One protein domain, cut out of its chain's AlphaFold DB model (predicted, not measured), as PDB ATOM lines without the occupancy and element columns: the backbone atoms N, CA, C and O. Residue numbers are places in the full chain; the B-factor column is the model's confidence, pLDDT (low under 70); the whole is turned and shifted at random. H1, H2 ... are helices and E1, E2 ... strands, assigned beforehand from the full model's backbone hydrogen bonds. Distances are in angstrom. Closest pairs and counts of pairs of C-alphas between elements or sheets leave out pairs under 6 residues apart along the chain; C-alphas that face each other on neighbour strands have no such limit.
ATOM      1  N   PRO A  33     181.733 193.911 300.716       83.88
ATOM      2  CA  PRO A  33     182.473 195.025 300.156       83.88
ATOM      3  C   PRO A  33     181.529 195.932 299.376       83.88
ATOM      4  O   PRO A  33     180.738 195.478 298.549       83.88
ATOM      5  N   GLU A  34     181.634 197.221 299.651       88.44
ATOM      6  CA  GLU A  34     180.883 198.244 298.950       88.44
ATOM      7  C   GLU A  34     181.725 198.820 297.827       88.44
ATOM      8  O   GLU A  34     182.943 198.983 297.946       88.44
ATOM      9  N   PHE A  35     181.066 199.128 296.722       89.56
ATOM     10  CA  PHE A  35     181.694 199.772 295.591       89.56
ATOM     11  C   PHE A  35     180.780 200.872 295.075       89.56
ATOM     12  O   PHE A  35     179.583 200.656 294.858       89.56
ATOM     13  N   SER A  36     181.371 202.049 294.906       88.38
ATOM     14  CA  SER A  36     180.694 203.217 294.367       88.38
ATOM     15  C   SER A  36     181.187 203.483 292.955       88.38
ATOM     16  O   SER A  36     182.394 203.508 292.710       88.38
ATOM     17  N   PHE A  37     180.256 203.705 292.036       87.19
ATOM     18  CA  PHE A  37     180.552 204.114 290.671       87.19
ATOM     19  C   PHE A  37     179.528 205.156 290.230       87.19
ATOM     20  O   PHE A  37     178.326 204.946 290.397       87.19
ATOM     21  N   GLU A  38     180.025 206.272 289.693       84.50
ATOM     22  CA  GLU A  38     179.238 207.490 289.464       84.50
ATOM     23  C   GLU A  38     178.579 207.944 290.783       84.50
ATOM     24  O   GLU A  38     179.294 208.329 291.707       84.50
ATOM     25  N   GLU A  39     177.257 207.845 290.909       82.06
ATOM     26  CA  GLU A  39     176.495 208.235 292.111       82.06
ATOM     27  C   GLU A  39     175.834 207.039 292.814       82.06
ATOM     28  O   GLU A  39     175.060 207.194 293.757       82.06
ATOM     29  N   MET A  40     176.144 205.823 292.365       82.56
ATOM     30  CA  MET A  40     175.535 204.603 292.877       82.56
ATOM     31  C   MET A  40     176.499 203.845 293.765       82.56
ATOM     32  O   MET A  40     177.649 203.610 293.395       82.56
ATOM     33  N   ARG A  41     175.995 203.399 294.914       85.75
ATOM     34  CA  ARG A  41     176.708 202.531 295.848       85.75
ATOM     35  C   ARG A  41     175.993 201.197 295.931       85.75
ATOM     36  O   ARG A  41     174.795 201.147 296.203       85.75
ATOM     37  N   MET A  42     176.743 200.125 295.720       88.19
ATOM     38  CA  MET A  42     176.231 198.766 295.836       88.19
ATOM     39  C   MET A  42     177.131 197.923 296.724       88.19
ATOM     40  O   MET A  42     178.338 198.153 296.819       88.19
ATOM     41  N   THR A  43     176.527 196.929 297.359       89.75
ATOM     42  CA  THR A  43     177.237 195.891 298.107       89.75
ATOM     43  C   THR A  43     177.460 194.681 297.213       89.75
ATOM     44  O   THR A  43     176.597 194.339 296.408       89.75
ATOM     45  N   PHE A  44     178.600 194.014 297.378       89.81
ATOM     46  CA  PHE A  44     178.981 192.824 296.620       89.81
ATOM     47  C   PHE A  44     179.192 191.649 297.577       89.81
ATOM     48  O   PHE A  44     180.327 191.398 297.998       89.81
ATOM     49  N   PRO A  45     178.121 190.942 297.983       88.62
ATOM     50  CA  PRO A  45     178.237 189.792 298.867       88.62
ATOM     51  C   PRO A  45     179.194 188.746 298.301       88.62
ATOM     52  O   PRO A  45     179.201 188.447 297.105       88.62
ATOM     53  N   LYS A  46     180.006 188.162 299.179       84.25
ATOM     54  CA  LYS A  46     180.963 187.137 298.779       84.25
ATOM     55  C   LYS A  46     180.218 185.831 298.471       84.25
ATOM     56  O   LYS A  46     179.373 185.427 299.274       84.25
ATOM     57  N   PRO A  47     180.504 185.151 297.349       84.62
ATOM     58  CA  PRO A  47     179.953 183.826 297.105       84.62
ATOM     59  C   PRO A  47     180.535 182.822 298.112       84.62
ATOM     60  O   PRO A  47     181.732 182.843 298.410       84.62
ATOM     61  N   ARG A  48     179.681 181.944 298.648       80.62
ATOM     62  CA  ARG A  48     180.055 180.859 299.573       80.62
ATOM     63  C   ARG A  48     180.775 179.724 298.853       80.62
ATOM     64  O   ARG A  48     181.641 179.075 299.434       80.62
ATOM     65  N   SER A  49     180.412 179.469 297.598       72.94
ATOM     66  CA  SER A  49     181.128 178.536 296.733       72.94
ATOM     67  C   SER A  49     182.153 179.292 295.890       72.94
ATOM     68  O   SER A  49     182.014 180.481 295.613       72.94
ATOM     69  N   ALA A  50     183.192 178.593 295.439       66.38
ATOM     70  CA  ALA A  50     184.149 179.150 294.489       66.38
ATOM     71  C   ALA A  50     183.568 179.281 293.068       66.38
ATOM     72  O   ALA A  50     184.348 179.424 292.128       66.38
ATOM     73  N   ASP A  51     182.243 179.198 292.891       65.88
ATOM     74  CA  ASP A  51     181.613 179.410 291.597       65.88
ATOM     75  C   ASP A  51     181.849 180.857 291.154       65.88
ATOM     76  O   ASP A  51     181.285 181.815 291.683       65.88
ATOM     77  N   ARG A  52     182.773 181.010 290.204       69.12
ATOM     78  CA  ARG A  52     183.230 182.311 289.716       69.12
ATOM     79  C   ARG A  52     182.358 182.840 288.589       69.12
ATOM     80  O   ARG A  52     182.696 183.896 288.061       69.12
ATOM     81  N   THR A  53     181.320 182.116 288.155       85.75
ATOM     82  CA  THR A  53     180.488 182.574 287.037       85.75
ATOM     83  C   THR A  53     179.403 183.531 287.482       85.75
ATOM     84  O   THR A  53     178.959 184.303 286.649       85.75
ATOM     85  N   LYS A  54     179.045 183.597 288.766       88.62
ATOM     86  CA  LYS A  54     177.975 184.480 289.243       88.62
ATOM     87  C   LYS A  54     178.488 185.605 290.133       88.62
ATOM     88  O   LYS A  54     179.396 185.420 290.941       88.62
ATOM     89  N   LEU A  55     177.858 186.769 290.027       90.88
ATOM     90  CA  LEU A  55     178.142 187.947 290.838       90.88
ATOM     91  C   LEU A  55     176.840 188.506 291.404       90.88
ATOM     92  O   LEU A  55     175.978 188.936 290.644       90.88
ATOM     93  N   LEU A  56     176.725 188.555 292.730       91.00
ATOM     94  CA  LEU A  56     175.615 189.222 293.394       91.00
ATOM     95  C   LEU A  56     175.988 190.669 293.704       91.00
ATOM     96  O   LEU A  56     177.065 190.937 294.241       91.00
ATOM     97  N   THR A  57     175.080 191.588 293.397       90.12
ATOM     98  CA  THR A  57     175.180 192.990 293.791       90.12
ATOM     99  C   THR A  57     173.839 193.489 294.316       90.12
ATOM    100  O   THR A  57     172.799 193.144 293.760       90.12
ATOM    101  N   CYS A  58     173.839 194.277 295.389       88.44
ATOM    102  CA  CYS A  58     172.612 194.760 296.020       88.44
ATOM    103  C   CYS A  58     172.651 196.267 296.279       88.44
ATOM    104  O   CYS A  58     173.631 196.799 296.812       88.44
ATOM    105  N   PHE A  59     171.547 196.935 295.944       84.69
ATOM    106  CA  PHE A  59     171.244 198.311 296.318       84.69
ATOM    107  C   PHE A  59     170.734 198.370 297.751       84.69
ATOM    108  O   PHE A  59     169.950 197.523 298.173       84.69
ATOM    109  N   THR A  60     171.093 199.419 298.481       71.56
ATOM    110  CA  THR A  60     170.377 199.794 299.703       71.56
ATOM    111  C   THR A  60     169.272 200.766 299.317       71.56
ATOM    112  O   THR A  60     169.565 201.882 298.887       71.56
ATOM    113  N   THR A  61     168.000 200.371 299.438       61.41
ATOM    114  CA  THR A  61     166.880 201.268 299.116       61.41
ATOM    115  C   THR A  61     166.584 202.189 300.296       61.41
ATOM    116  O   THR A  61     165.548 202.089 300.947       61.41
ATOM    117  N   THR A  62     167.507 203.093 300.610       53.66
ATOM    118  CA  THR A  62     167.234 204.212 301.520       53.66
ATOM    119  C   THR A  62     167.037 205.471 300.684       53.66
ATOM    120  O   THR A  62     167.985 206.208 300.435       53.66
ATOM    121  N   GLY A  63     165.808 205.692 300.207       49.75
ATOM    122  CA  GLY A  63     165.415 206.918 299.503       49.75
ATOM    123  C   GLY A  63     164.458 206.687 298.332       49.75
ATOM    124  O   GLY A  63     164.539 205.678 297.638       49.75
ATOM    125  N   LEU A  64     163.575 207.661 298.090       43.81
ATOM    126  CA  LEU A  64     162.534 207.668 297.043       43.81
ATOM    127  C   LEU A  64     163.089 207.655 295.594       43.81
ATOM    128  O   LEU A  64     162.317 207.607 294.644       43.81
ATOM    129  N   PHE A  65     164.418 207.706 295.436       50.84
ATOM    130  CA  PHE A  65     165.142 207.882 294.168       50.84
ATOM    131  C   PHE A  65     166.233 206.828 293.934       50.84
ATOM    132  O   PHE A  65     167.143 207.058 293.142       50.84
ATOM    133  N   ALA A  66     166.195 205.686 294.631       57.75
ATOM    134  CA  ALA A  66     167.133 204.607 294.340       57.75
ATOM    135  C   ALA A  66     166.856 204.075 292.923       57.75
ATOM    136  O   ALA A  66     165.851 203.399 292.697       57.75
ATOM    137  N   ASP A  67     167.726 204.410 291.964       63.19
ATOM    138  CA  ASP A  67     167.716 203.799 290.637       63.19
ATOM    139  C   ASP A  67     168.031 202.310 290.803       63.19
ATOM    140  O   ASP A  67     169.174 201.895 290.978       63.19
ATOM    141  N   THR A  68     166.967 201.514 290.819       70.12
ATOM    142  CA  THR A  68     166.999 200.055 290.953       70.12
ATOM    143  C   THR A  68     166.987 199.381 289.584       70.12
ATOM    144  O   THR A  68     166.659 198.201 289.477       70.12
ATOM    145  N   SER A  69     167.325 200.109 288.513       84.44
ATOM    146  CA  SER A  69     167.349 199.535 287.174       84.44
ATOM    147  C   SER A  69     168.517 198.565 286.995       84.44
ATOM    148  O   SER A  69     169.644 198.781 287.448       84.44
ATOM    149  N   GLU A  70     168.252 197.495 286.248       88.31
ATOM    150  CA  GLU A  70     169.265 196.510 285.877       88.31
ATOM    151  C   GLU A  70     170.451 197.155 285.146       88.31
ATOM    152  O   GLU A  70     171.600 196.803 285.400       88.31
ATOM    153  N   ASN A  71     170.195 198.111 284.247       89.75
ATOM    154  CA  ASN A  71     171.244 198.782 283.475       89.75
ATOM    155  C   ASN A  71     172.238 199.505 284.386       89.75
ATOM    156  O   ASN A  71     173.452 199.416 284.189       89.75
ATOM    157  N   SER A  72     171.717 200.194 285.393       88.12
ATOM    158  CA  SER A  72     172.499 200.894 286.398       88.12
ATOM    159  C   SER A  72     173.277 199.912 287.278       88.12
ATOM    160  O   SER A  72     174.501 200.023 287.381       88.12
ATOM    161  N   ALA A  73     172.624 198.850 287.764       89.81
ATOM    162  CA  ALA A  73     173.284 197.762 288.495       89.81
ATOM    163  C   ALA A  73     174.431 197.128 287.693       89.81
ATOM    164  O   ALA A  73     175.527 196.892 288.205       89.81
ATOM    165  N   ARG A  74     174.197 196.890 286.401       93.25
ATOM    166  CA  ARG A  74     175.141 196.278 285.466       93.25
ATOM    167  C   ARG A  74     176.366 197.148 285.228       93.25
ATOM    168  O   ARG A  74     177.476 196.621 285.150       93.25
ATOM    169  N   LYS A  75     176.195 198.469 285.119       92.62
ATOM    170  CA  LYS A  75     177.316 199.414 285.005       92.62
ATOM    171  C   LYS A  75     178.223 199.333 286.229       92.62
ATOM    172  O   LYS A  75     179.428 199.144 286.065       92.62
ATOM    173  N   VAL A  76     177.646 199.393 287.431       91.94
ATOM    174  CA  VAL A  76     178.400 199.289 288.690       91.94
ATOM    175  C   VAL A  76     179.075 197.919 288.803       91.94
ATOM    176  O   VAL A  76     180.264 197.847 289.102       91.94
ATOM    177  N   ALA A  77     178.365 196.833 288.488       93.00
ATOM    178  CA  ALA A  77     178.906 195.474 288.509       93.00
ATOM    179  C   ALA A  77     180.077 195.289 287.530       93.00
ATOM    180  O   ALA A  77     181.112 194.737 287.896       93.00
ATOM    181  N   ASN A  78     179.965 195.794 286.300       94.44
ATOM    182  CA  ASN A  78     181.057 195.746 285.326       94.44
ATOM    183  C   ASN A  78     182.241 196.631 285.736       94.44
ATOM    184  O   ASN A  78     183.389 196.245 285.524       94.44
ATOM    185  N   ALA A  79     181.995 197.795 286.340       93.69
ATOM    186  CA  ALA A  79     183.055 198.626 286.904       93.69
ATOM    187  C   ALA A  79     183.767 197.910 288.065       93.69
ATOM    188  O   ALA A  79     184.996 197.878 288.096       93.69
ATOM    189  N   TYR A  80     183.023 197.240 288.948       92.69
ATOM    190  CA  TYR A  80     183.586 196.402 290.005       92.69
ATOM    191  C   TYR A  80     184.441 195.262 289.429       92.69
ATOM    192  O   TYR A  80     185.600 195.103 289.826       92.69
ATOM    193  N   LEU A  81     183.925 194.521 288.438       92.12
ATOM    194  CA  LEU A  81     184.656 193.444 287.762       92.12
ATOM    195  C   LEU A  81     185.954 193.948 287.134       92.12
ATOM    196  O   LEU A  81     186.988 193.327 287.341       92.12
ATOM    197  N   LYS A  82     185.962 195.113 286.479       91.88
ATOM    198  CA  LYS A  82     187.203 195.709 285.950       91.88
ATOM    199  C   LYS A  82     188.291 195.893 287.014       91.88
ATOM    200  O   LYS A  82     189.467 195.796 286.686       91.88
ATOM    201  N   THR A  83     187.923 196.121 288.277       89.44
ATOM    202  CA  THR A  83     188.899 196.293 289.372       89.44
ATOM    203  C   THR A  83     189.339 194.987 290.034       89.44
ATOM    204  O   THR A  83     190.445 194.927 290.570       89.44
ATOM    205  N   LYS A  84     188.492 193.947 290.048       87.25
ATOM    206  CA  LYS A  84     188.749 192.695 290.794       87.25
ATOM    207  C   LYS A  84     189.004 191.480 289.910       87.25
ATOM    208  O   LYS A  84     189.749 190.589 290.299       87.25
ATOM    209  N   LEU A  85     188.366 191.433 288.747       86.69
ATOM    210  CA  LEU A  85     188.364 190.337 287.780       86.69
ATOM    211  C   LEU A  85     188.299 190.931 286.355       86.69
ATOM    212  O   LEU A  85     187.285 190.767 285.676       86.69
ATOM    213  N   PRO A  86     189.347 191.640 285.888       85.12
ATOM    214  CA  PRO A  86     189.291 192.475 284.679       85.12
ATOM    215  C   PRO A  86     188.967 191.713 283.391       85.12
ATOM    216  O   PRO A  86     188.506 192.305 282.420       85.12
ATOM    217  N   HIS A  87     189.163 190.396 283.389       89.19
ATOM    218  CA  HIS A  87     188.816 189.518 282.277       89.19
ATOM    219  C   HIS A  87     187.349 189.086 282.280       89.19
ATOM    220  O   HIS A  87     187.014 188.173 281.541       89.19
ATOM    221  N   ARG A  88     186.480 189.646 283.130       91.00
ATOM    222  CA  ARG A  88     185.070 189.249 283.224       91.00
ATOM    223  C   ARG A  88     184.111 190.393 282.940       91.00
ATOM    224  O   ARG A  88     184.372 191.542 283.284       91.00
ATOM    225  N   ILE A  89     182.962 190.038 282.372       94.31
ATOM    226  CA  ILE A  89     181.842 190.946 282.118       94.31
ATOM    227  C   ILE A  89     180.515 190.257 282.439       94.31
ATOM    228  O   ILE A  89     180.383 189.042 282.285       94.31
ATOM    229  N   THR A  90     179.538 191.029 282.907       94.25
ATOM    230  CA  THR A  90     178.177 190.545 283.182       94.25
ATOM    231  C   THR A  90     177.395 190.262 281.891       94.25
ATOM    232  O   THR A  90     177.573 190.950 280.888       94.25
ATOM    233  N   THR A  91     176.480 189.285 281.922       92.00
ATOM    234  CA  THR A  91     175.681 188.836 280.763       92.00
ATOM    235  C   THR A  91     174.184 188.831 281.064       92.00
ATOM    236  O   THR A  91     173.547 189.860 280.881       92.00
ATOM    237  N   SER A  92     173.598 187.752 281.569       88.75
ATOM    238  CA  SER A  92     172.218 187.755 282.072       88.75
ATOM    239  C   SER A  92     172.163 188.227 283.525       88.75
ATOM    240  O   SER A  92     173.189 188.286 284.207       88.75
ATOM    241  N   SER A  93     170.966 188.591 283.985       89.00
ATOM    242  CA  SER A  93     170.716 188.898 285.388       89.00
ATOM    243  C   SER A  93     169.392 188.301 285.861       89.00
ATOM    244  O   SER A  93     168.431 188.196 285.096       89.00
ATOM    245  N   GLU A  94     169.346 187.904 287.129       88.00
ATOM    246  CA  GLU A  94     168.105 187.705 287.872       88.00
ATOM    247  C   GLU A  94     168.014 188.775 288.961       88.00
ATOM    248  O   GLU A  94     169.008 189.043 289.636       88.00
ATOM    249  N   PHE A  95     166.832 189.356 289.170       86.50
ATOM    250  CA  PHE A  95     166.612 190.320 290.248       86.50
ATOM    251  C   PHE A  95     165.649 189.786 291.308       86.50
ATOM    252  O   PHE A  95     164.777 188.955 291.017       86.50
ATOM    253  N   PHE A  96     165.831 190.251 292.541       84.56
ATOM    254  CA  PHE A  96     164.959 189.961 293.675       84.56
ATOM    255  C   PHE A  96     165.105 191.020 294.769       84.56
ATOM    256  O   PHE A  96     166.133 191.689 294.879       84.56
ATOM    257  N   ASP A  97     164.091 191.120 295.620       81.44
ATOM    258  CA  ASP A  97     164.061 192.025 296.763       81.44
ATOM    259  C   ASP A  97     164.300 191.243 298.057       81.44
ATOM    260  O   ASP A  97     163.737 190.164 298.261       81.44
ATOM    261  N   HIS A  98     165.116 191.782 298.957       76.94
ATOM    262  CA  HIS A  98     165.338 191.196 300.272       76.94
ATOM    263  C   HIS A  98     165.650 192.249 301.332       76.94
ATOM    264  O   HIS A  98     166.586 193.019 301.174       76.94
ATOM    265  N   ASN A  99     164.910 192.244 302.447       75.25
ATOM    266  CA  ASN A  99     165.184 193.074 303.630       75.25
ATOM    267  C   ASN A  99     165.433 194.570 303.330       75.25
ATOM    268  O   ASN A  99     166.278 195.192 303.964       75.25
ATOM    269  N   GLY A 100     164.711 195.160 302.369       74.50
ATOM    270  CA  GLY A 100     164.925 196.564 301.975       74.50
ATOM    271  C   GLY A 100     166.126 196.779 301.045       74.50
ATOM    272  O   GLY A 100     166.687 197.872 300.984       74.50
ATOM    273  N   HIS A 101     166.530 195.732 300.332       80.25
ATOM    274  CA  HIS A 101     167.528 195.776 299.276       80.25
ATOM    275  C   HIS A 101     166.943 195.223 297.982       80.25
ATOM    276  O   HIS A 101     166.233 194.217 298.008       80.25
ATOM    277  N   VAL A 102     167.297 195.841 296.855       85.56
ATOM    278  CA  VAL A 102     167.087 195.252 295.526       85.56
ATOM    279  C   VAL A 102     168.407 194.654 295.081       85.56
ATOM    280  O   VAL A 102     169.423 195.347 295.043       85.56
ATOM    281  N   CYS A 103     168.401 193.371 294.757       87.62
ATOM    282  CA  CYS A 103     169.587 192.616 294.401       87.62
ATOM    283  C   CYS A 103     169.510 192.104 292.967       87.62
ATOM    284  O   CYS A 103     168.443 191.727 292.487       87.62
ATOM    285  N   PHE A 104     170.670 192.044 292.320       90.75
ATOM    286  CA  PHE A 104     170.878 191.494 290.988       90.75
ATOM    287  C   PHE A 104     171.971 190.426 291.049       90.75
ATOM    288  O   PHE A 104     173.114 190.717 291.404       90.75
ATOM    289  N   GLU A 105     171.624 189.187 290.705       91.75
ATOM    290  CA  GLU A 105     172.578 188.103 290.463       91.75
ATOM    291  C   GLU A 105     172.901 188.082 288.967       91.75
ATOM    292  O   GLU A 105     172.061 187.722 288.145       91.75
ATOM    293  N   PHE A 106     174.112 188.497 288.608       93.00
ATOM    294  CA  PHE A 106     174.600 188.490 287.235       93.00
ATOM    295  C   PHE A 106     175.368 187.210 286.928       93.00
ATOM    296  O   PHE A 106     176.271 186.834 287.674       93.00
ATOM    297  N   GLU A 107     175.110 186.616 285.765       93.50
ATOM    298  CA  GLU A 107     176.055 185.684 285.151       93.50
ATOM    299  C   GLU A 107     177.229 186.464 284.554       93.50
ATOM    300  O   GLU A 107     177.068 187.565 284.020       93.50
ATOM    301  N   THR A 108     178.423 185.886 284.598       92.44
ATOM    302  CA  THR A 108     179.671 186.486 284.132       92.44
ATOM    303  C   THR A 108     180.454 185.515 283.264       92.44
ATOM    304  O   THR A 108     180.619 184.336 283.589       92.44
ATOM    305  N   VAL A 109     180.998 186.041 282.173       92.94
ATOM    306  CA  VAL A 109     181.820 185.292 281.217       92.94
ATOM    307  C   VAL A 109     183.198 185.919 281.103       92.94
ATOM    308  O   VAL A 109     183.393 187.067 281.507       92.94
ATOM    309  N   ILE A 110     184.157 185.166 280.560       89.81
ATOM    310  CA  ILE A 110     185.472 185.709 280.224       89.81
ATOM    311  C   ILE A 110     185.318 186.598 278.983       89.81
ATOM    312  O   ILE A 110     184.799 186.150 277.964       89.81
ATOM    313  N   ASN A 111     185.742 187.854 279.085       81.50
ATOM    314  CA  ASN A 111     185.818 188.792 277.975       81.50
ATOM    315  C   ASN A 111     187.185 188.620 277.296       81.50
ATOM    316  O   ASN A 111     188.210 188.878 277.935       81.50
TER     317      ASN A 111
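Overview. This is residues 33 to 111 of the 112 residues of an uncharacterized protein of Shewanella halifaxensis (strain HAW-EB4) (UniProt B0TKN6). A strongly twisted sheet of five strands curls round one helix, H1, which packs on one face of it, while no named helix covers the other face. The long strands E3, E5 and E4 make most of the sheet, and the short hairpin of E1 and E2 continues it past E3. The printed part has 79 residues, in the order E1, E2, E3, H1, E4, E5; the sheet's order is E1, E2, E3, E5, E4, all antiparallel, and the class is mixed, helices and strands. The whole is compact, with a radius of gyration of the C-alphas of 11.8 A and spans of 36 by 25 by 21 A.

Arrangement. Begin at E1, residues 34 to 37, an edge strand, which forms a hairpin with E2, residues 40 to 43; look for N 35 and O 42, 2.9 A apart. E3, residues 54 to 60, forms a hairpin with E2, with N 58 and O 43 at 2.9 A; E1, E2 and E3 are a meander, each strand the antiparallel neighbour of the one before. Next comes H1, residues 70 to 84, on the sheet; every O i to N i+4 pair in it is within hydrogen-bond range. The closest C-alphas of H1 and E1 are those of Val 76 and Phe 37, 5.6 A apart. E4, residues 88 to 98, is the other edge strand and bends by 75 degrees at residue 92; its closest C-alpha to H1 is that of Ile 89, 5.8 A from that of Asn 78. E5, residues 101 to 110, forms a hairpin with E4, with N 103 and O 96 at 2.8 A, and is also the antiparallel neighbour of E3, with N 57 and O 104 at 2.9 A. E3, H1 and E4 make a split strand-helix-strand unit, two strands running the same way with E5 between them in the sheet, and its crossover is right-handed. E1 and E4 are apart.

Along the chain. Find C-alpha 34 at (180.883, 198.244, 298.950), where E1 begins; E1 ends at residue 37, and E2 covers residues 40 to 43. E3, residues 54 to 60, is 20.0 A long from first to last C-alpha. H1 starts at C-alpha 70, (169.265, 196.510, 285.877), and runs 20.5 A to residue 84. E4, residues 88 to 98, measures 26.1 A, and E5 runs 28.0 A from residue 101 to C-alpha 110 at (185.472, 185.709, 280.224).

Size, cuts and confidence. The two C-alphas farthest apart are those of Leu 64 and Ile 110, 35.9 A. The printed part has no cut, and no link is long. Look at the B-factor column for low confidence: residues 50 to 52 and 61 to 67 are under 70, against a mean pLDDT of the printed part of 83.6.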